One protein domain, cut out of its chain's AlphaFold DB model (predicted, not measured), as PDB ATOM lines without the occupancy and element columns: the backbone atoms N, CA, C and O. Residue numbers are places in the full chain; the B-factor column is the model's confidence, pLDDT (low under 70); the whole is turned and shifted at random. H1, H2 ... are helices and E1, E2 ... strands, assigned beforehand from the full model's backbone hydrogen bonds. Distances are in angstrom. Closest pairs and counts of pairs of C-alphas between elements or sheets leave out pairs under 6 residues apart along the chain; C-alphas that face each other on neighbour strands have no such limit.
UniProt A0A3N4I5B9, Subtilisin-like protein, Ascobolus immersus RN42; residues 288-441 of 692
ATOM      1  N   PHE A 288     -29.658  51.077 -40.480       71.25
ATOM      2  CA  PHE A 288     -28.215  51.210 -40.716       71.25
ATOM      3  C   PHE A 288     -27.539  49.821 -40.776       71.25
ATOM      4  O   PHE A 288     -27.985  48.898 -40.090       71.25
ATOM      5  N   PRO A 289     -26.488  49.614 -41.589       70.12
ATOM      6  CA  PRO A 289     -25.826  48.327 -41.741       70.12
ATOM      7  C   PRO A 289     -24.820  48.089 -40.619       70.12
ATOM      8  O   PRO A 289     -23.886  48.860 -40.411       70.12
ATOM      9  N   GLY A 290     -24.955  46.954 -39.948       71.31
ATOM     10  CA  GLY A 290     -23.898  46.401 -39.111       71.31
ATOM     11  C   GLY A 290     -23.332  45.120 -39.712       71.31
ATOM     12  O   GLY A 290     -23.914  44.510 -40.615       71.31
ATOM     13  N   VAL A 291     -22.207  44.673 -39.160       74.19
ATOM     14  CA  VAL A 291     -21.651  43.344 -39.426       74.19
ATOM     15  C   VAL A 291     -21.406  42.620 -38.106       74.19
ATOM     16  O   VAL A 291     -20.716  43.128 -37.219       74.19
ATOM     17  N   LEU A 292     -21.961  41.413 -37.990       76.00
ATOM     18  CA  LEU A 292     -21.636  40.454 -36.941       76.00
ATOM     19  C   LEU A 292     -20.561  39.492 -37.460       76.00
ATOM     20  O   LEU A 292     -20.845  38.607 -38.272       76.00
ATOM     21  N   SER A 293     -19.345  39.627 -36.936       74.94
ATOM     22  CA  SER A 293     -18.204  38.779 -37.287       74.94
ATOM     23  C   SER A 293     -17.901  37.754 -36.198       74.94
ATOM     24  O   SER A 293     -17.888  38.068 -35.003       74.94
ATOM     25  N   ALA A 294     -17.623  36.512 -36.601       73.69
ATOM     26  CA  ALA A 294     -17.254  35.424 -35.696       73.69
ATOM     27  C   ALA A 294     -16.245  34.469 -36.341       73.69
ATOM     28  O   ALA A 294     -16.391  34.067 -37.493       73.69
ATOM     29  N   ARG A 295     -15.230  34.051 -35.576       69.69
ATOM     30  CA  ARG A 295     -14.185  33.147 -36.072       69.69
ATOM     31  C   ARG A 295     -14.789  31.807 -36.512       69.69
ATOM     32  O   ARG A 295     -15.369  31.096 -35.700       69.69
ATOM     33  N   GLY A 296     -14.585  31.446 -37.778       70.75
ATOM     34  CA  GLY A 296     -15.072  30.183 -38.348       70.75
ATOM     35  C   GLY A 296     -16.524  30.213 -38.838       70.75
ATOM     36  O   GLY A 296     -17.011  29.183 -39.295       70.75
ATOM     37  N   LEU A 297     -17.199  31.367 -38.788       74.31
ATOM     38  CA  LEU A 297     -18.452  31.613 -39.501       74.31
ATOM     39  C   LEU A 297     -18.228  32.650 -40.607       74.31
ATOM     40  O   LEU A 297     -17.296  33.448 -40.543       74.31
ATOM     41  N   THR A 298     -19.098  32.647 -41.614       80.62
ATOM     42  CA  THR A 298     -19.211  33.759 -42.566       80.62
ATOM     43  C   THR A 298     -19.778  34.983 -41.850       80.62
ATOM     44  O   THR A 298     -20.697  34.842 -41.039       80.62
ATOM     45  N   ASP A 299     -19.249  36.168 -42.157       79.25
ATOM     46  CA  ASP A 299     -19.768  37.436 -41.640       79.25
ATOM     47  C   ASP A 299     -21.250  37.605 -41.986       79.25
ATOM     48  O   ASP A 299     -21.666  37.432 -43.137       79.25
ATOM     49  N   ARG A 300     -22.050  37.970 -40.982       76.12
ATOM     50  CA  ARG A 300     -23.481  38.215 -41.147       76.12
ATOM     51  C   ARG A 300     -23.732  39.716 -41.191       76.12
ATOM     52  O   ARG A 300     -23.456  40.424 -40.225       76.12
ATOM     53  N   LYS A 301     -24.266  40.193 -42.317       75.75
ATOM     54  CA  LYS A 301     -24.817  41.549 -42.422       75.75
ATOM     55  C   LYS A 301     -26.086  41.623 -41.584       75.75
ATOM     56  O   LYS A 301     -26.914  40.721 -41.672       75.75
ATOM     57  N   ILE A 302     -26.225  42.694 -40.818       70.44
ATOM     58  CA  ILE A 302     -27.385  42.973 -39.969       70.44
ATOM     59  C   ILE A 302     -27.916  44.375 -40.253       70.44
ATOM     60  O   ILE A 302     -27.180  45.233 -40.753       70.44
ATOM     61  N   LYS A 303     -29.179  44.617 -39.905       69.62
ATOM     62  CA  LYS A 303     -29.785  45.951 -39.906       69.62
ATOM     63  C   LYS A 303     -29.990  46.400 -38.461       69.62
ATOM     64  O   LYS A 303     -30.486  45.635 -37.634       69.62
ATOM     65  N   TYR A 304     -29.605  47.632 -38.148       65.31
ATOM     66  CA  TYR A 304     -29.792  48.221 -36.828       65.31
ATOM     67  C   TYR A 304     -30.386  49.628 -36.921       65.31
ATOM     68  O   TYR A 304     -30.178  50.332 -37.900       65.31
ATOM     69  N   ARG A 305     -31.124  50.059 -35.901       66.50
ATOM     70  CA  ARG A 305     -31.618  51.428 -35.734       66.50
ATOM     71  C   ARG A 305     -30.781  52.140 -34.677       66.50
ATOM     72  O   ARG A 305     -30.380  51.518 -33.697       66.50
ATOM     73  N   LYS A 306     -30.558  53.445 -34.848       63.69
ATOM     74  CA  LYS A 306     -29.881  54.302 -33.866       63.69
ATOM     75  C   LYS A 306     -30.698  55.567 -33.600       63.69
ATOM     76  O   LYS A 306     -31.188  56.166 -34.551       63.69
ATOM     77  N   ALA A 307     -30.829  55.977 -32.337       55.00
ATOM     78  CA  ALA A 307     -31.556  57.202 -31.973       55.00
ATOM     79  C   ALA A 307     -30.798  58.488 -32.375       55.00
ATOM     80  O   ALA A 307     -31.374  59.377 -32.999       55.00
ATOM     81  N   ALA A 308     -29.492  58.552 -32.087       57.16
ATOM     82  CA  ALA A 308     -28.598  59.653 -32.457       57.16
ATOM     83  C   ALA A 308     -27.334  59.102 -33.133       57.16
ATOM     84  O   ALA A 308     -26.719  58.168 -32.624       57.16
ATOM     85  N   LEU A 309     -26.939  59.654 -34.275       62.22
ATOM     86  CA  LEU A 309     -25.890  59.175 -35.178       62.22
ATOM     87  C   LEU A 309     -24.719  60.160 -35.208       62.22
ATOM     88  O   LEU A 309     -24.909  61.361 -35.367       62.22
ATOM     89  N   VAL A 310     -23.512  59.605 -35.099       53.53
ATOM     90  CA  VAL A 310     -22.225  60.302 -35.228       53.53
ATOM     91  C   VAL A 310     -21.390  59.461 -36.203       53.53
ATOM     92  O   VAL A 310     -21.366  58.239 -36.010       53.53
ATOM     93  N   PRO A 311     -20.771  60.038 -37.250       54.25
ATOM     94  CA  PRO A 311     -20.089  59.293 -38.315       54.25
ATOM     95  C   PRO A 311     -18.688  58.792 -37.897       54.25
ATOM     96  O   PRO A 311     -17.663  59.327 -38.300       54.25
ATOM     97  N   GLU A 312     -18.647  57.747 -37.069       60.31
ATOM     98  CA  GLU A 312     -17.455  57.003 -36.649       60.31
ATOM     99  C   GLU A 312     -17.770  55.502 -36.492       60.31
ATOM    100  O   GLU A 312     -18.580  55.119 -35.647       60.31
ATOM    101  N   VAL A 313     -17.107  54.620 -37.249       65.19
ATOM    102  CA  VAL A 313     -17.331  53.161 -37.153       65.19
ATOM    103  C   VAL A 313     -17.033  52.646 -35.742       65.19
ATOM    104  O   VAL A 313     -15.885  52.630 -35.296       65.19
ATOM    105  N   GLN A 314     -18.059  52.135 -35.059       70.12
ATOM    106  CA  GLN A 314     -17.943  51.655 -33.687       70.12
ATOM    107  C   GLN A 314     -17.803  50.139 -33.626       70.12
ATOM    108  O   GLN A 314     -18.418  49.393 -34.388       70.12
ATOM    109  N   THR A 315     -16.970  49.669 -32.701       74.06
ATOM    110  CA  THR A 315     -16.572  48.263 -32.614       74.06
ATOM    111  C   THR A 315     -16.811  47.727 -31.207       74.06
ATOM    112  O   THR A 315     -16.085  48.063 -30.272       74.06
ATOM    113  N   PHE A 316     -17.807  46.851 -31.069       77.62
ATOM    114  CA  PHE A 316     -18.221  46.251 -29.799       77.62
ATOM    115  C   PHE A 316     -17.932  44.754 -29.745       77.62
ATOM    116  O   PHE A 316     -17.941  44.070 -30.766       77.62
ATOM    117  N   PHE A 317     -17.759  44.213 -28.541       79.38
ATOM    118  CA  PHE A 317     -17.684  42.775 -28.302       79.38
ATOM    119  C   PHE A 317     -18.944  42.281 -27.596       79.38
ATOM    120  O   PHE A 317     -19.204  42.683 -26.466       79.38
ATOM    121  N   ILE A 318     -19.712  41.386 -28.221       79.56
ATOM    122  CA  ILE A 318     -20.908  40.810 -27.587       79.56
ATOM    123  C   ILE A 318     -20.515  39.586 -26.753       79.56
ATOM    124  O   ILE A 318     -19.889  38.649 -27.263       79.56
ATOM    125  N   LYS A 319     -20.915  39.579 -25.476       82.75
ATOM    126  CA  LYS A 319     -20.762  38.447 -24.552       82.75
ATOM    127  C   LYS A 319     -22.133  37.994 -24.023       82.75
ATOM    128  O   LYS A 319     -22.712  38.715 -23.214       82.75
ATOM    129  N   PRO A 320     -22.646  36.816 -24.416       84.12
ATOM    130  CA  PRO A 320     -23.882  36.272 -23.856       84.12
ATOM    131  C   PRO A 320     -23.727  35.832 -22.397       84.12
ATOM    132  O   PRO A 320     -22.741  35.180 -22.044       84.12
ATOM    133  N   LEU A 321     -24.716  36.153 -21.561       85.31
ATOM    134  CA  LEU A 321     -24.818  35.676 -20.183       85.31
ATOM    135  C   LEU A 321     -25.856  34.554 -20.094       85.31
ATOM    136  O   LEU A 321     -27.055  34.796 -20.225       85.31
ATOM    137  N   TYR A 322     -25.392  33.331 -19.845       82.25
ATOM    138  CA  TYR A 322     -26.251  32.152 -19.769       82.25
ATOM    139  C   TYR A 322     -26.504  31.681 -18.338       82.25
ATOM    140  O   TYR A 322     -25.647  31.789 -17.460       82.25
ATOM    141  N   LYS A 323     -27.649  31.025 -18.153       80.38
ATOM    142  CA  LYS A 323     -27.932  30.105 -17.056       80.38
ATOM    143  C   LYS A 323     -27.903  28.670 -17.593       80.38
ATOM    144  O   LYS A 323     -28.558  28.375 -18.589       80.38
ATOM    145  N   ALA A 324     -27.173  27.783 -16.917       76.31
ATOM    146  CA  ALA A 324     -27.249  26.346 -17.171       76.31
ATOM    147  C   ALA A 324     -28.604  25.791 -16.693       76.31
ATOM    148  O   ALA A 324     -29.059  26.119 -15.594       76.31
ATOM    149  N   LEU A 325     -29.235  24.961 -17.519       76.69
ATOM    150  CA  LEU A 325     -30.520  24.317 -17.266       76.69
ATOM    151  C   LEU A 325     -30.368  22.806 -17.458       76.69
ATOM    152  O   LEU A 325     -30.301  22.318 -18.589       76.69
ATOM    153  N   GLU A 326     -30.333  22.073 -16.351       81.38
ATOM    154  CA  GLU A 326     -30.371  20.611 -16.358       81.38
ATOM    155  C   GLU A 326     -31.727  20.134 -16.903       81.38
ATOM    156  O   GLU A 326     -32.788  20.594 -16.474       81.38
ATOM    157  N   GLN A 327     -31.682  19.277 -17.918       80.81
ATOM    158  CA  GLN A 327     -32.841  18.721 -18.603       80.81
ATOM    159  C   GLN A 327     -33.276  17.397 -17.955       80.81
ATOM    160  O   GLN A 327     -32.467  16.738 -17.299       80.81
ATOM    161  N   PRO A 328     -34.527  16.940 -18.172       84.62
ATOM    162  CA  PRO A 328     -35.016  15.676 -17.612       84.62
ATOM    163  C   PRO A 328     -34.236  14.419 -18.042       84.62
ATOM    164  O   PRO A 328     -34.367  13.382 -17.398       84.62
ATOM    165  N   ASP A 329     -33.447  14.494 -19.117       86.75
ATOM    166  CA  ASP A 329     -32.567  13.425 -19.609       86.75
ATOM    167  C   ASP A 329     -31.129  13.495 -19.047       86.75
ATOM    168  O   ASP A 329     -30.277  12.691 -19.426       86.75
ATOM    169  N   GLY A 330     -30.847  14.447 -18.149       81.00
ATOM    170  CA  GLY A 330     -29.520  14.697 -17.582       81.00
ATOM    171  C   GLY A 330     -28.583  15.506 -18.487       81.00
ATOM    172  O   GLY A 330     -27.427  15.727 -18.123       81.00
ATOM    173  N   SER A 331     -29.039  15.967 -19.658       79.88
ATOM    174  CA  SER A 331     -28.278  16.914 -20.475       79.88
ATOM    175  C   SER A 331     -28.325  18.329 -19.881       79.88
ATOM    176  O   SER A 331     -29.239  18.688 -19.140       79.88
ATOM    177  N   ILE A 332     -27.332  19.165 -20.195       72.62
ATOM    178  CA  ILE A 332     -27.317  20.578 -19.791       72.62
ATOM    179  C   ILE A 332     -27.580  21.431 -21.029       72.62
ATOM    180  O   ILE A 332     -26.779  21.434 -21.965       72.62
ATOM    181  N   SER A 333     -28.677  22.186 -21.011       75.88
ATOM    182  CA  SER A 333     -28.918  23.270 -21.963       75.88
ATOM    183  C   SER A 333     -28.546  24.625 -21.347       75.88
ATOM    184  O   SER A 333     -28.250  24.732 -20.153       75.88
ATOM    185  N   TYR A 334     -28.524  25.672 -22.170       74.75
ATOM    186  CA  TYR A 334     -28.184  27.027 -21.747       74.75
ATOM    187  C   TYR A 334     -29.227  28.005 -22.297       74.75
ATOM    188  O   TYR A 334     -29.373  28.115 -23.512       74.75
ATOM    189  N   ASP A 335     -29.916  28.735 -21.417       78.50
ATOM    190  CA  ASP A 335     -30.777  29.870 -21.790       78.50
ATOM    191  C   ASP A 335     -30.115  31.181 -21.349       78.50
ATOM    192  O   ASP A 335     -29.293  31.191 -20.428       78.50
ATOM    193  N   LEU A 336     -30.450  32.290 -22.005       83.50
ATOM    194  CA  LEU A 336     -29.987  33.612 -21.590       83.50
ATOM    195  C   LEU A 336     -30.602  33.999 -20.234       83.50
ATOM    196  O   LEU A 336     -31.739  33.648 -19.915       83.50
ATOM    197  N   MET A 337     -29.849  34.740 -19.420       87.25
ATOM    198  CA  MET A 337     -30.364  35.277 -18.161       87.25
ATOM    199  C   MET A 337     -31.323  36.450 -18.400       87.25
ATOM    200  O   MET A 337     -30.954  37.432 -19.040       87.25
ATOM    201  N   ASP A 338     -32.524  36.355 -17.827       87.19
ATOM    202  CA  ASP A 338     -33.536  37.419 -17.763       87.19
ATOM    203  C   ASP A 338     -33.006  38.611 -16.946       87.19
ATOM    204  O   ASP A 338     -32.814  38.501 -15.732       87.19
ATOM    205  N   VAL A 339     -32.762  39.747 -17.607       88.06
ATOM    206  CA  VAL A 339     -32.159  40.951 -17.015       88.06
ATOM    207  C   VAL A 339     -32.974  41.498 -15.846       88.06
ATOM    208  O   VAL A 339     -32.405  42.017 -14.889       88.06
ATOM    209  N   CYS A 340     -34.294  41.314 -15.858       85.94
ATOM    210  CA  CYS A 340     -35.202  41.787 -14.812       85.94
ATOM    211  C   CYS A 340     -35.115  40.939 -13.529       85.94
ATOM    212  O   CYS A 340     -35.493  41.389 -12.448       85.94
ATOM    213  N   LYS A 341     -34.581  39.714 -13.636       86.94
ATOM    214  CA  LYS A 341     -34.399  38.750 -12.532       86.94
ATOM    215  C   LYS A 341     -32.928  38.433 -12.254       86.94
ATOM    216  O   LYS A 341     -32.633  37.539 -11.463       86.94
ATOM    217  N   LEU A 342     -32.013  39.132 -12.920       87.25
ATOM    218  CA  LEU A 342     -30.581  38.918 -12.801       87.25
ATOM    219  C   LEU A 342     -30.083  39.325 -11.409       87.25
ATOM    220  O   LEU A 342     -30.254  40.468 -10.986       87.25
ATOM    221  N   ASP A 343     -29.410  38.402 -10.727       87.25
ATOM    222  CA  ASP A 343     -28.574  38.734  -9.577       87.25
ATOM    223  C   ASP A 343     -27.258  39.344 -10.080       87.25
ATOM    224  O   ASP A 343     -26.410  38.669 -10.671       87.25
ATOM    225  N   ILE A 344     -27.086  40.644  -9.846       87.06
ATOM    226  CA  ILE A 344     -25.921  41.412 -10.294       87.06
ATOM    227  C   ILE A 344     -24.599  40.981  -9.629       87.06
ATOM    228  O   ILE A 344     -23.515  41.336 -10.108       87.06
ATOM    229  N   SER A 345     -24.642  40.199  -8.545       84.44
ATOM    230  CA  SER A 345     -23.437  39.601  -7.955       84.44
ATOM    231  C   SER A 345     -22.764  38.603  -8.908       84.44
ATOM    232  O   SER A 345     -21.537  38.503  -8.912       84.44
ATOM    233  N   LEU A 346     -23.543  37.964  -9.790       81.25
ATOM    234  CA  LEU A 346     -23.072  37.024 -10.812       81.25
ATOM    235  C   LEU A 346     -22.373  37.721 -11.995       81.25
ATOM    236  O   LEU A 346     -21.668  37.073 -12.771       81.25
ATOM    237  N   VAL A 347     -22.534  39.042 -12.138       86.12
ATOM    238  CA  VAL A 347     -21.864  39.833 -13.179       86.12
ATOM    239  C   VAL A 347     -20.480  40.263 -12.688       86.12
ATOM    240  O   VAL A 347     -20.330  41.163 -11.848       86.12
ATOM    241  N   ALA A 348     -19.455  39.602 -13.227       83.94
ATOM    242  CA  ALA A 348     -18.055  39.918 -12.967       83.94
ATOM    243  C   ALA A 348     -17.693  41.331 -13.480       83.94
ATOM    244  O   ALA A 348     -18.080  41.676 -14.596       83.94
ATOM    245  N   PRO A 349     -16.937  42.143 -12.715       83.00
ATOM    246  CA  PRO A 349     -16.412  43.418 -13.203       83.00
ATOM    247  C   PRO A 349     -15.487  43.247 -14.416       83.00
ATOM    248  O   PRO A 349     -14.768  42.252 -14.526       83.00
ATOM    249  N   LEU A 350     -15.460  44.251 -15.290       79.12
ATOM    250  CA  LEU A 350     -14.588  44.327 -16.459       79.12
ATOM    251  C   LEU A 350     -13.757  45.612 -16.462       79.12
ATOM    252  O   LEU A 350     -14.166  46.650 -15.955       79.12
ATOM    253  N   SER A 351     -12.588  45.530 -17.094       66.25
ATOM    254  CA  SER A 351     -11.664  46.649 -17.322       66.25
ATOM    255  C   SER A 351     -11.636  47.133 -18.780       66.25
ATOM    256  O   SER A 351     -10.752  47.902 -19.152       66.25
ATOM    257  N   ARG A 352     -12.559  46.660 -19.633       61.69
ATOM    258  CA  ARG A 352     -12.616  46.982 -21.071       61.69
ATOM    259  C   ARG A 352     -13.973  47.568 -21.457       61.69
ATOM    260  O   ARG A 352     -14.963  46.845 -21.518       61.69
ATOM    261  N   SER A 353     -13.960  48.842 -21.832       66.31
ATOM    262  CA  SER A 353     -15.109  49.687 -22.190       66.31
ATOM    263  C   SER A 353     -15.768  49.392 -23.549       66.31
ATOM    264  O   SER A 353     -16.505  50.226 -24.055       66.31
ATOM    265  N   SER A 354     -15.526  48.229 -24.164       75.56
ATOM    266  CA  SER A 354     -16.067  47.869 -25.490       75.56
ATOM    267  C   SER A 354     -16.956  46.621 -25.490       75.56
ATOM    268  O   SER A 354     -17.323  46.128 -26.554       75.56
ATOM    269  N   ILE A 355     -17.300  46.074 -24.319       82.56
ATOM    270  CA  ILE A 355     -18.052  44.813 -24.206       82.56
ATOM    271  C   ILE A 355     -19.528  45.088 -23.909       82.56
ATOM    272  O   ILE A 355     -19.852  45.680 -22.880       82.56
ATOM    273  N   LEU A 356     -20.412  44.600 -24.780       84.19
ATOM    274  CA  LEU A 356     -21.861  44.570 -24.588       84.19
ATOM    275  C   LEU A 356     -22.276  43.207 -24.025       84.19
ATOM    276  O   LEU A 356     -21.918  42.159 -24.572       84.19
ATOM    277  N   LEU A 357     -23.041  43.206 -22.935       87.56
ATOM    278  CA  LEU A 357     -23.582  41.982 -22.352       87.56
ATOM    279  C   LEU A 357     -24.893  41.606 -23.055       87.56
ATOM    280  O   LEU A 357     -25.844  42.383 -23.018       87.56
ATOM    281  N   LEU A 358     -24.955  40.425 -23.679       85.81
ATOM    282  CA  LEU A 358     -26.204  39.887 -24.222       85.81
ATOM    283  C   LEU A 358     -26.974  39.157 -23.114       85.81
ATOM    284  O   LEU A 358     -26.515  38.138 -22.594       85.81
ATOM    285  N   VAL A 359     -28.138  39.697 -22.773       87.44
ATOM    286  CA  VAL A 359     -29.084  39.201 -21.761       87.44
ATOM    287  C   VAL A 359     -30.483  39.113 -22.368       87.44
ATOM    288  O   VAL A 359     -30.711  39.557 -23.489       87.44
ATOM    289  N   ASP A 360     -31.423  38.522 -21.647       86.31
ATOM    290  CA  ASP A 360     -32.802  38.350 -22.097       86.31
ATOM    291  C   ASP A 360     -33.767  39.334 -21.438       86.31
ATOM    292  O   ASP A 360     -33.506  39.797 -20.328       86.31
ATOM    293  N   TRP A 361     -34.904  39.617 -22.078       80.19
ATOM    294  CA  TRP A 361     -35.891  40.576 -21.575       80.19
ATOM    295  C   TRP A 361     -37.323  40.015 -21.597       80.19
ATOM    296  O   TRP A 361     -38.196  40.494 -22.315       80.19
ATOM    297  N   LYS A 362     -37.588  38.988 -20.772       74.06
ATOM    298  CA  LYS A 362     -38.877  38.254 -20.774       74.06
ATOM    299  C   LYS A 362     -40.065  39.003 -20.148       74.06
ATOM    300  O   LYS A 362     -41.194  38.569 -20.341       74.06
ATOM    301  N   LEU A 363     -39.832  40.050 -19.347       60.56
ATOM    302  CA  LEU A 363     -40.880  40.768 -18.594       60.56
ATOM    303  C   LEU A 363     -41.214  42.176 -19.124       60.56
ATOM    304  O   LEU A 363     -42.080  42.836 -18.558       60.56
ATOM    305  N   GLY A 364     -40.557  42.643 -20.190       56.25
ATOM    306  CA  GLY A 364     -40.814  43.977 -20.745       56.25
ATOM    307  C   GLY A 364     -40.444  45.143 -19.804       56.25
ATOM    308  O   GLY A 364     -39.769  44.944 -18.789       56.25
ATOM    309  N   PRO A 365     -40.819  46.386 -20.155       55.09
ATOM    310  CA  PRO A 365     -40.431  47.597 -19.419       55.09
ATOM    311  C   PRO A 365     -41.175  47.812 -18.092       55.09
ATOM    312  O   PRO A 365     -40.830  48.730 -17.353       55.09
ATOM    313  N   GLU A 366     -42.176  46.987 -17.775       56.72
ATOM    314  CA  GLU A 366     -43.039  47.152 -16.594       56.72
ATOM    315  C   GLU A 366     -42.339  46.816 -15.265       56.72
ATOM    316  O   GLU A 366     -42.777  47.258 -14.202       56.72
ATOM    317  N   ASP A 367     -41.234  46.064 -15.300       68.62
ATOM    318  CA  ASP A 367     -40.451  45.738 -14.107       68.62
ATOM    319  C   ASP A 367     -39.272  46.723 -13.930       68.62
ATOM    320  O   ASP A 367     -38.277  46.648 -14.662       68.62
ATOM    321  N   PRO A 368     -39.295  47.624 -12.925       74.94
ATOM    322  CA  PRO A 368     -38.229  48.611 -12.725       74.94
ATOM    323  C   PRO A 368     -36.860  47.977 -12.411       74.94
ATOM    324  O   PRO A 368     -35.825  48.645 -12.514       74.94
ATOM    325  N   ARG A 369     -36.811  46.680 -12.066       80.56
ATOM    326  CA  ARG A 369     -35.554  45.945 -11.870       80.56
ATOM    327  C   ARG A 369     -34.759  45.789 -13.162       80.56
ATOM    328  O   ARG A 369     -33.533  45.790 -13.080       80.56
ATOM    329  N   CYS A 370     -35.403  45.721 -14.335       81.56
ATOM    330  CA  CYS A 370     -34.701  45.597 -15.620       81.56
ATOM    331  C   CYS A 370     -33.722  46.771 -15.816       81.56
ATOM    332  O   CYS A 370     -32.521  46.564 -15.994       81.56
ATOM    333  N   PHE A 371     -34.213  48.010 -15.687       80.81
ATOM    334  CA  PHE A 371     -33.406  49.229 -15.826       80.81
ATOM    335  C   PHE A 371     -32.337  49.357 -14.734       80.81
ATOM    336  O   PHE A 371     -31.194  49.718 -15.026       80.81
ATOM    337  N   SER A 372     -32.676  49.010 -13.487       85.38
ATOM    338  CA  SER A 372     -31.721  49.002 -12.370       85.38
ATOM    339  C   SER A 372     -30.541  48.057 -12.639       85.38
ATOM    340  O   SER A 372     -29.379  48.439 -12.477       85.38
ATOM    341  N   ASN A 373     -30.822  46.852 -13.145       89.50
ATOM    342  CA  ASN A 373     -29.804  45.860 -13.481       89.50
ATOM    343  C   ASN A 373     -28.963  46.262 -14.702       89.50
ATOM    344  O   ASN A 373     -27.743  46.119 -14.644       89.50
ATOM    345  N   ILE A 374     -29.555  46.840 -15.755       87.31
ATOM    346  CA  ILE A 374     -28.808  47.409 -16.898       87.31
ATOM    347  C   ILE A 374     -27.823  48.485 -16.414       87.31
ATOM    348  O   ILE A 374     -26.632  48.444 -16.735       87.31
ATOM    349  N   HIS A 375     -28.285  49.412 -15.574       86.94
ATOM    350  CA  HIS A 375     -27.441  50.462 -15.004       86.94
ATOM    351  C   HIS A 375     -26.335  49.897 -14.090       86.94
ATOM    352  O   HIS A 375     -25.215  50.414 -14.055       86.94
ATOM    353  N   ALA A 376     -26.612  48.807 -13.373       89.00
ATOM    354  CA  ALA A 376     -25.621  48.128 -12.551       89.00
ATOM    355  C   ALA A 376     -24.593  47.324 -13.378       89.00
ATOM    356  O   ALA A 376     -23.427  47.275 -12.991       89.00
ATOM    357  N   ILE A 377     -24.972  46.767 -14.538       89.12
ATOM    358  CA  ILE A 377     -24.048  46.156 -15.515       89.12
ATOM    359  C   ILE A 377     -23.092  47.221 -16.075       89.12
ATOM    360  O   ILE A 377     -21.881  47.005 -16.094       89.12
ATOM    361  N   ILE A 378     -23.601  48.399 -16.442       87.69
ATOM    362  CA  ILE A 378     -22.772  49.539 -16.876       87.69
ATOM    363  C   ILE A 378     -21.759  49.921 -15.780       87.69
ATOM    364  O   ILE A 378     -20.556  49.986 -16.032       87.69
ATOM    365  N   LYS A 379     -22.202  50.039 -14.520       87.94
ATOM    366  CA  LYS A 379     -21.320  50.284 -13.357       87.94
ATOM    367  C   LYS A 379     -20.263  49.198 -13.106       87.94
ATOM    368  O   LYS A 379     -19.311  49.451 -12.370       87.94
ATOM    369  N   LYS A 380     -20.388  48.009 -13.705       88.69
ATOM    370  CA  LYS A 380     -19.372  46.941 -13.673       88.69
ATOM    371  C   LYS A 380     -18.303  47.090 -14.769       88.69
ATOM    372  O   LYS A 380     -17.432  46.228 -14.847       88.69
ATOM    373  N   GLY A 381     -18.337  48.149 -15.584       86.50
ATOM    374  CA  GLY A 381     -17.329  48.447 -16.614       86.50
ATOM    375  C   GLY A 381     -17.635  47.878 -18.003       86.50
ATOM    376  O   GLY A 381     -16.735  47.775 -18.836       86.50
ATOM    377  N   TYR A 382     -18.886  47.484 -18.253       88.00
ATOM    378  CA  TYR A 382     -19.372  47.102 -19.581       88.00
ATOM    379  C   TYR A 382     -19.711  48.352 -20.400       88.00
ATOM    380  O   TYR A 382     -20.195  49.332 -19.841       88.00
ATOM    381  N   ALA A 383     -19.563  48.278 -21.727       83.88
ATOM    382  CA  ALA A 383     -20.088  49.296 -22.646       83.88
ATOM    383  C   ALA A 383     -21.625  49.388 -22.587       83.88
ATOM    384  O   ALA A 383     -22.211  50.386 -22.991       83.88
ATOM    385  N   GLY A 384     -22.278  48.332 -22.092       86.81
ATOM    386  CA  GLY A 384     -23.706  48.282 -21.822       86.81
ATOM    387  C   GLY A 384     -24.307  46.923 -22.167       86.81
ATOM    388  O   GLY A 384     -23.666  45.891 -21.949       86.81
ATOM    389  N   CYS A 385     -25.545  46.909 -22.660       86.38
ATOM    390  CA  CYS A 385     -26.348  45.694 -22.821       86.38
ATOM    391  C   CYS A 385     -26.966  45.576 -24.217       86.38
ATOM    392  O   CYS A 385     -27.413  46.561 -24.798       86.38
ATOM    393  N   VAL A 386     -27.081  44.342 -24.701       82.69
ATOM    394  CA  VAL A 386     -27.981  43.976 -25.798       82.69
ATOM    395  C   VAL A 386     -29.013  43.008 -25.227       82.69
ATOM    396  O   VAL A 386     -28.666  42.041 -24.556       82.69
ATOM    397  N   LEU A 387     -30.288  43.292 -25.447       82.44
ATOM    398  CA  LEU A 387     -31.419  42.576 -24.874       82.44
ATOM    399  C   LEU A 387     -32.043  41.694 -25.959       82.44
ATOM    400  O   LEU A 387     -32.430  42.211 -27.001       82.44
ATOM    401  N   ARG A 388     -32.191  40.384 -25.746       81.19
ATOM    402  CA  ARG A 388     -33.114  39.580 -26.564       81.19
ATOM    403  C   ARG A 388     -34.536  40.044 -26.238       81.19
ATOM    404  O   ARG A 388     -34.971  39.916 -25.094       81.19
ATOM    405  N   GLY A 389     -35.216  40.633 -27.219       65.88
ATOM    406  CA  GLY A 389     -36.629  40.989 -27.120       65.88
ATOM    407  C   GLY A 389     -37.536  39.845 -27.577       65.88
ATOM    408  O   GLY A 389     -37.070  38.855 -28.138       65.88
ATOM    409  N   THR A 390     -38.841  39.998 -27.365       56.00
ATOM    410  CA  THR A 390     -39.858  39.245 -28.115       56.00
ATOM    411  C   THR A 390     -39.877  39.706 -29.572       56.00
ATOM    412  O   THR A 390     -39.682  40.898 -29.817       56.00
ATOM    413  N   ASP A 391     -40.130  38.792 -30.513       47.97
ATOM    414  CA  ASP A 391     -40.058  39.059 -31.957       47.97
ATOM    415  C   ASP A 391     -40.883  40.303 -32.352       47.97
ATOM    416  O   ASP A 391     -42.117  40.297 -32.314       47.97
ATOM    417  N   LEU A 392     -40.199  41.384 -32.746       47.81
ATOM    418  CA  LEU A 392     -40.849  42.515 -33.409       47.81
ATOM    419  C   LEU A 392     -41.072  42.134 -34.881       47.81
ATOM    420  O   LEU A 392     -40.203  41.475 -35.455       47.81
ATOM    421  N   PRO A 393     -42.172  42.569 -35.532       40.50
ATOM    422  CA  PRO A 393     -42.594  42.034 -36.832       40.50
ATOM    423  C   PRO A 393     -41.552  42.033 -37.963       40.50
ATOM    424  O   PRO A 393     -41.721  41.272 -38.911       40.50
ATOM    425  N   ASN A 394     -40.510  42.870 -37.871       50.91
ATOM    426  CA  ASN A 394     -39.509  43.104 -38.916       50.91
ATOM    427  C   ASN A 394     -38.041  43.060 -38.430       50.91
ATOM    428  O   ASN A 394     -37.189  43.672 -39.067       50.91
ATOM    429  N   GLY A 395     -37.752  42.382 -37.313       53.78
ATOM    430  CA  GLY A 395     -36.406  41.962 -36.888       53.78
ATOM    431  C   GLY A 395     -35.211  42.888 -37.196       53.78
ATOM    432  O   GLY A 395     -34.551  42.760 -38.225       53.78
ATOM    433  N   TYR A 396     -34.859  43.761 -36.254       59.66
ATOM    434  CA  TYR A 396     -33.658  44.607 -36.300       59.66
ATOM    435  C   TYR A 396     -32.986  44.726 -34.925       59.66
ATOM    436  O   TYR A 396     -33.575  44.367 -33.897       59.66
ATOM    437  N   ILE A 397     -31.755  45.253 -34.889       60.88
ATOM    438  CA  ILE A 397     -31.138  45.686 -33.626       60.88
ATOM    439  C   ILE A 397     -31.518  47.143 -33.341       60.88
ATOM    440  O   ILE A 397     -31.029  48.033 -34.026       60.88
ATOM    441  N   PHE A 398     -32.347  47.449 -32.346       67.00
ATOM    442  CA  PHE A 398     -32.444  48.837 -31.862       67.00
ATOM    443  C   PHE A 398     -31.222  49.131 -30.990       67.00
ATOM    444  O   PHE A 398     -30.894  48.302 -30.151       67.00
ATOM    445  N   MET A 399     -30.545  50.267 -31.160       68.25
ATOM    446  CA  MET A 399     -29.406  50.685 -30.334       68.25
ATOM    447  C   MET A 399     -29.555  52.152 -29.916       68.25
ATOM    448  O   MET A 399     -29.602  53.056 -30.752       68.25
ATOM    449  N   GLU A 400     -29.553  52.404 -28.614       68.25
ATOM    450  CA  GLU A 400     -29.594  53.735 -28.017       68.25
ATOM    451  C   GLU A 400     -28.309  54.013 -27.229       68.25
ATOM    452  O   GLU A 400     -27.726  53.119 -26.608       68.25
ATOM    453  N   GLN A 401     -27.849  55.263 -27.300       68.00
ATOM    454  CA  GLN A 401     -26.586  55.716 -26.728       68.00
ATOM    455  C   GLN A 401     -26.855  56.672 -25.558       68.00
ATOM    456  O   GLN A 401     -27.456  57.728 -25.733       68.00
ATOM    457  N   PHE A 402     -26.360  56.318 -24.373       65.25
ATOM    458  CA  PHE A 402     -26.488  57.069 -23.124       65.25
ATOM    459  C   PHE A 402     -25.095  57.502 -22.641       65.25
ATOM    460  O   PHE A 402     -24.436  56.814 -21.851       65.25
ATOM    461  N   GLY A 403     -24.625  58.642 -23.159       70.19
ATOM    462  CA  GLY A 403     -23.227  59.065 -23.031       70.19
ATOM    463  C   GLY A 403     -22.309  58.107 -23.795       70.19
ATOM    464  O   GLY A 403     -22.522  57.861 -24.980       70.19
ATOM    465  N   ASP A 404     -21.336  57.515 -23.106       72.25
ATOM    466  CA  ASP A 404     -20.448  56.492 -23.682       72.25
ATOM    467  C   ASP A 404     -21.064  55.077 -23.693       72.25
ATOM    468  O   ASP A 404     -20.467  54.142 -24.229       72.25
ATOM    469  N   ASN A 405     -22.245  54.896 -23.086       79.25
ATOM    470  CA  ASN A 405     -22.861  53.586 -22.858       79.25
ATOM    471  C   ASN A 405     -23.981  53.277 -23.855       79.25
ATOM    472  O   ASN A 405     -24.588  54.175 -24.429       79.25
ATOM    473  N   TRP A 406     -24.294  51.992 -24.004       76.69
ATOM    474  CA  TRP A 406     -25.142  51.477 -25.076       76.69
ATOM    475  C   TRP A 406     -26.169  50.486 -24.556       76.69
ATOM    476  O   TRP A 406     -25.826  49.502 -23.900       76.69
ATOM    477  N   VAL A 407     -27.434  50.708 -24.887       78.25
ATOM    478  CA  VAL A 407     -28.502  49.741 -24.624       78.25
ATOM    479  C   VAL A 407     -29.217  49.476 -25.932       78.25
ATOM    480  O   VAL A 407     -29.579  50.409 -26.640       78.25
ATOM    481  N   GLY A 408     -29.414  48.208 -26.269       76.00
ATOM    482  CA  GLY A 408     -30.128  47.846 -27.483       76.00
ATOM    483  C   GLY A 408     -30.965  46.591 -27.353       76.00
ATOM    484  O   GLY A 408     -30.783  45.822 -26.415       76.00
ATOM    485  N   THR A 409     -31.867  46.366 -28.303       74.31
ATOM    486  CA  THR A 409     -32.685  45.151 -28.399       74.31
ATOM    487  C   THR A 409     -32.371  44.408 -29.693       74.31
ATOM    488  O   THR A 409     -32.318  45.014 -30.754       74.31
ATOM    489  N   LEU A 410     -32.169  43.093 -29.620       74.56
ATOM    490  CA  LEU A 410     -32.196  42.173 -30.757       74.56
ATOM    491  C   LEU A 410     -33.636  41.699 -30.943       74.56
ATOM    492  O   LEU A 410     -34.181  41.077 -30.027       74.56
ATOM    493  N   SER A 411     -34.222  41.963 -32.112       69.56
ATOM    494  CA  SER A 411     -35.574  41.496 -32.449       69.56
ATOM    495  C   SER A 411     -35.654  40.545 -33.653       69.56
ATOM    496  O   SER A 411     -36.708  39.956 -33.862       69.56
ATOM    497  N   ASP A 412     -34.569  40.344 -34.417       72.94
ATOM    498  CA  ASP A 412     -34.468  39.229 -35.377       72.94
ATOM    499  C   ASP A 412     -33.971  37.974 -34.641       72.94
ATOM    500  O   ASP A 412     -32.826  37.912 -34.171       72.94
ATOM    501  N   THR A 413     -34.826  36.951 -34.568       74.06
ATOM    502  CA  THR A 413     -34.506  35.644 -33.984       74.06
ATOM    503  C   THR A 413     -33.235  35.050 -34.605       74.06
ATOM    504  O   THR A 413     -32.394  34.494 -33.902       74.06
ATOM    505  N   SER A 414     -33.034  35.215 -35.913       76.69
ATOM    506  CA  SER A 414     -31.911  34.644 -36.657       76.69
ATOM    507  C   SER A 414     -30.587  35.406 -36.474       76.69
ATOM    508  O   SER A 414     -29.518  34.803 -36.615       76.69
ATOM    509  N   ASP A 415     -30.621  36.686 -36.080       76.38
ATOM    510  CA  ASP A 415     -29.437  37.425 -35.602       76.38
ATOM    511  C   ASP A 415     -29.018  36.929 -34.209       76.38
ATOM    512  O   ASP A 415     -27.840  36.643 -33.965       76.38
ATOM    513  N   TYR A 416     -29.985  36.762 -33.304       76.00
ATOM    514  CA  TYR A 416     -29.762  36.204 -31.968       76.00
ATOM    515  C   TYR A 416     -29.220  34.759 -32.033       76.00
ATOM    516  O   TYR A 416     -28.204  34.451 -31.400       76.00
ATOM    517  N   GLU A 417     -29.818  33.886 -32.851       77.88
ATOM    518  CA  GLU A 417     -29.330  32.523 -33.087       77.88
ATOM    519  C   GLU A 417     -27.926  32.527 -33.690       77.88
ATOM    520  O   GLU A 417     -27.054  31.762 -33.253       77.88
ATOM    521  N   PHE A 418     -27.667  33.424 -34.654       78.00
ATOM    522  CA  PHE A 418     -26.329  33.596 -35.199       78.00
ATOM    523  C   PHE A 418     -25.337  33.935 -34.094       78.00
ATOM    524  O   PHE A 418     -24.268  33.327 -34.102       78.00
ATOM    525  N   ILE A 419     -25.673  34.821 -33.139       76.44
ATOM    526  CA  ILE A 419     -24.833  35.199 -31.984       76.44
ATOM    527  C   ILE A 419     -24.626  34.035 -31.004       76.44
ATOM    528  O   ILE A 419     -23.493  33.830 -30.553       76.44
ATOM    529  N   LEU A 420     -25.644  33.222 -30.717       77.06
ATOM    530  CA  LEU A 420     -25.477  32.071 -29.825       77.06
ATOM    531  C   LEU A 420     -24.606  30.966 -30.447       77.06
ATOM    532  O   LEU A 420     -23.777  30.379 -29.755       77.06
ATOM    533  N   LYS A 421     -24.732  30.707 -31.757       75.00
ATOM    534  CA  LYS A 421     -24.110  29.546 -32.428       75.00
ATOM    535  C   LYS A 421     -22.577  29.468 -32.329       75.00
ATOM    536  O   LYS A 421     -22.035  28.375 -32.218       75.00
ATOM    537  N   ALA A 422     -21.875  30.602 -32.352       70.38
ATOM    538  CA  ALA A 422     -20.429  30.695 -32.082       70.38
ATOM    539  C   ALA A 422     -20.105  31.313 -30.704       70.38
ATOM    540  O   ALA A 422     -19.007  31.820 -30.494       70.38
ATOM    541  N   CYS A 423     -21.052  31.246 -29.762       69.50
ATOM    542  CA  CYS A 423     -20.850  31.476 -28.328       69.50
ATOM    543  C   CYS A 423     -21.307  30.294 -27.433       69.50
ATOM    544  O   CYS A 423     -21.841  30.545 -26.348       69.50
ATOM    545  N   PRO A 424     -21.129  29.009 -27.808       63.09
ATOM    546  CA  PRO A 424     -21.577  27.912 -26.952       63.09
ATOM    547  C   PRO A 424     -20.861  27.963 -25.587       63.09
ATOM    548  O   PRO A 424     -19.637  27.877 -25.514       63.09
ATOM    549  N   GLY A 425     -21.626  28.109 -24.498       59.31
ATOM    550  CA  GLY A 425     -21.128  27.977 -23.120       59.31
ATOM    551  C   GLY A 425     -20.678  29.254 -22.387       59.31
ATOM    552  O   GLY A 425     -20.117  29.144 -21.301       59.31
ATOM    553  N   GLY A 426     -20.903  30.465 -22.915       54.75
ATOM    554  CA  GLY A 426     -20.921  31.723 -22.127       54.75
ATOM    555  C   GLY A 426     -19.617  32.286 -21.538       54.75
ATOM    556  O   GLY A 426     -19.582  33.441 -21.106       54.75
ATOM    557  N   GLY A 427     -18.533  31.511 -21.501       53.50
ATOM    558  CA  GLY A 427     -17.282  31.930 -20.857       53.50
ATOM    559  C   GLY A 427     -16.439  32.928 -21.663       53.50
ATOM    560  O   GLY A 427     -15.748  33.760 -21.075       53.50
ATOM    561  N   GLN A 428     -16.481  32.860 -22.998       55.91
ATOM    562  CA  GLN A 428     -15.541  33.567 -23.879       55.91
ATOM    563  C   GLN A 428     -16.090  34.882 -24.456       55.91
ATOM    564  O   GLN A 428     -17.287  35.051 -24.674       55.91
ATOM    565  N   LEU A 429     -15.173  35.812 -24.744       57.97
ATOM    566  CA  LEU A 429     -15.416  36.978 -25.598       57.97
ATOM    567  C   LEU A 429     -15.443  36.512 -27.056       57.97
ATOM    568  O   LEU A 429     -14.389  36.282 -27.643       57.97
ATOM    569  N   CYS A 430     -16.633  36.315 -27.621       56.16
ATOM    570  CA  CYS A 430     -16.756  35.549 -28.861       56.16
ATOM    571  C   CYS A 430     -16.525  36.345 -30.153       56.16
ATOM    572  O   CYS A 430     -16.138  35.762 -31.166       56.16
ATOM    573  N   ARG A 431     -16.920  37.625 -30.183       62.97
ATOM    574  CA  ARG A 431     -17.272  38.314 -31.437       62.97
ATOM    575  C   ARG A 431     -16.973  39.785 -31.427       62.97
ATOM    576  O   ARG A 431     -17.088  40.415 -30.387       62.97
ATOM    577  N   THR A 432     -16.776  40.300 -32.630       53.31
ATOM    578  CA  THR A 432     -16.759  41.721 -32.933       53.31
ATOM    579  C   THR A 432     -18.043  42.070 -33.684       53.31
ATOM    580  O   THR A 432     -18.358  41.452 -34.699       53.31
ATOM    581  N   THR A 433     -18.788  43.050 -33.184       55.62
ATOM    582  CA  THR A 433     -19.844  43.748 -33.922       55.62
ATOM    583  C   THR A 433     -19.248  45.052 -34.414       55.62
ATOM    584  O   THR A 433     -18.875  45.893 -33.595       55.62
ATOM    585  N   GLN A 434     -19.135  45.212 -35.728       54.84
ATOM    586  CA  GLN A 434     -18.825  46.506 -36.325       54.84
ATOM    587  C   GLN A 434     -20.151  47.183 -36.667       54.84
ATOM    588  O   GLN A 434     -20.846  46.779 -37.601       54.84
ATOM    589  N   LEU A 435     -20.514  48.180 -35.863       55.47
ATOM    590  CA  LEU A 435     -21.597  49.105 -36.163       55.47
ATOM    591  C   LEU A 435     -21.001  50.224 -37.013       55.47
ATOM    592  O   LEU A 435     -20.346  51.137 -36.506       55.47
ATOM    593  N   VAL A 436     -21.183  50.116 -38.327       50.91
ATOM    594  CA  VAL A 436     -20.820  51.180 -39.259       50.91
ATOM    595  C   VAL A 436     -21.852  52.288 -39.088       50.91
ATOM    596  O   VAL A 436     -22.998  52.136 -39.498       50.91
ATOM    597  N   THR A 437     -21.453  53.392 -38.459       49.00
ATOM    598  CA  THR A 437     -22.323  54.564 -38.292       49.00
ATOM    599  C   THR A 437     -22.205  55.562 -39.445       49.00
ATOM    600  O   THR A 437     -22.967  56.526 -39.492       49.00
ATOM    601  N   GLU A 438     -21.280  55.319 -40.381       43.81
ATOM    602  CA  GLU A 438     -21.264  55.984 -41.682       43.81
ATOM    603  C   GLU A 438     -22.599  55.716 -42.400       43.81
ATOM    604  O   GLU A 438     -22.997  54.554 -42.549       43.81
ATOM    605  N   PRO A 439     -23.331  56.760 -42.820       45.41
ATOM    606  CA  PRO A 439     -24.726  56.626 -43.216       45.41
ATOM    607  C   PRO A 439     -24.898  55.938 -44.575       45.41
ATOM    608  O   PRO A 439     -24.834  56.547 -45.643       45.41
ATOM    609  N   LEU A 440     -25.247  54.656 -44.514       45.31
ATOM    610  CA  LEU A 440     -25.818  53.883 -45.612       45.31
ATOM    611  C   LEU A 440     -27.182  53.339 -45.160       45.31
ATOM    612  O   LEU A 440     -27.224  52.291 -44.542       45.31
ATOM    613  N   VAL A 441     -28.308  54.005 -45.429       52.19
ATOM    614  CA  VAL A 441     -29.627  53.483 -44.997       52.19
ATOM    615  C   VAL A 441     -30.108  52.242 -45.791       52.19
ATOM    616  O   VAL A 441     -30.459  52.305 -46.967       52.19
TER     617      VAL A 441
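This is residues 288 to 441 of the 692 residues of the protein "Subtilisin-like protein" of Ascobolus immersus RN42 (UniProt A0A3N4I5B9). A closed barrel of eight strands makes the body, with E1, E2, E8, E9, E7, E6, E3 and E10 following each other round the ring; H1 packs on the outside of its wall at E7, and H2 lies at one end. A two-stranded arm, the hairpin E4 and E5, reaches away from the barrel and makes the longest axis. The printed part has 154 residues, with two named helices and ten named strands in the order E1 E2 E3 E4 E5 E6 H1 E7 E8 E9 H2 E10. The barrel is mixed, the arm antiparallel, and the class mixed, helices and strands. The whole is compact, with a radius of gyration of the C-alphas of 15.1 A and spans of 49 by 34 by 34 A.

Start at E1, residues 288 to 294, an antiparallel hairpin with E2, residues 300 to 306; N 290 and O 302 are 2.9 A apart, within hydrogen-bond range, as are the N and O pairs below. E3, residues 314 to 320, runs on into E4, residues 322 to 326, at 20 degrees. E4 forms an antiparallel hairpin with E5, residues 332 to 336 (N 325 to O 333, 2.8 A). E6, residues 355 to 360, is parallel to E3, with N 356 to O 317 at 2.8 A, and to E7, residues 384 to 388, with N 386 to O 357 at 2.9 A. Next, E8, residues 397 to 402, is parallel to E2, with N 305 to O 397 at 2.8 A. E8 forms an antiparallel hairpin with E9, residues 405 to 410, with N 400 to O 407 at 2.8 A, and E9 is parallel to E7, with N 408 to O 385 at 3.0 A. E10, residues 431 to 435, closes the ring, antiparallel to E3, with N 316 to O 433 at 2.9 A, and to E1, with N 291 to O 434 at 3.0 A. E6, H1, residues 368 to 378, and E7 form a strand-helix-strand unit, two parallel neighbour strands with a helix between, its crossover right-handed. H1 is on the barrel, outside it, at a height over the sheet of 9.5 A; it lies over E7, only just slantwise to it at 33 degrees on the local plane, and their closest C-alphas, of Ile 378 and Gly 384, are 5.2 A apart. H2, residues 413 to 421, is on the barrel too, outside it and over none of its strands, at a height over the sheet of 7.2 A; its closest C-alpha to E9 is that of Tyr 416, 6.6 A from Leu 410. In H1 and H2 every O i to N i+4 pair is within hydrogen-bond range.

Find C-alpha 288 at (-28.215, 51.210, -40.716); from there E1 runs 19.9 A. E2 measures 18.8 A and E3 19.2 A, with E6 and E8 at 16.2 A each and E9 at 16.7 A. H1 begins at C-alpha 368, (-38.229, 48.611, -12.725), and runs 16.0 A. The shorter E4, E5, E7 and H2 are passed over here; E10 ends at C-alpha 435, (-21.597, 49.105, -36.163).

The two C-alphas farthest apart, of Pro 311 and Asp 329, are 51.1 A from each other. The printed part has no cut, and the link from E5 to E6, 18 residues, is long. Mean pLDDT of the printed part is 72.6; 54 residues are under 70, among them 303 to 313, 389 to 402 and 423 to 441.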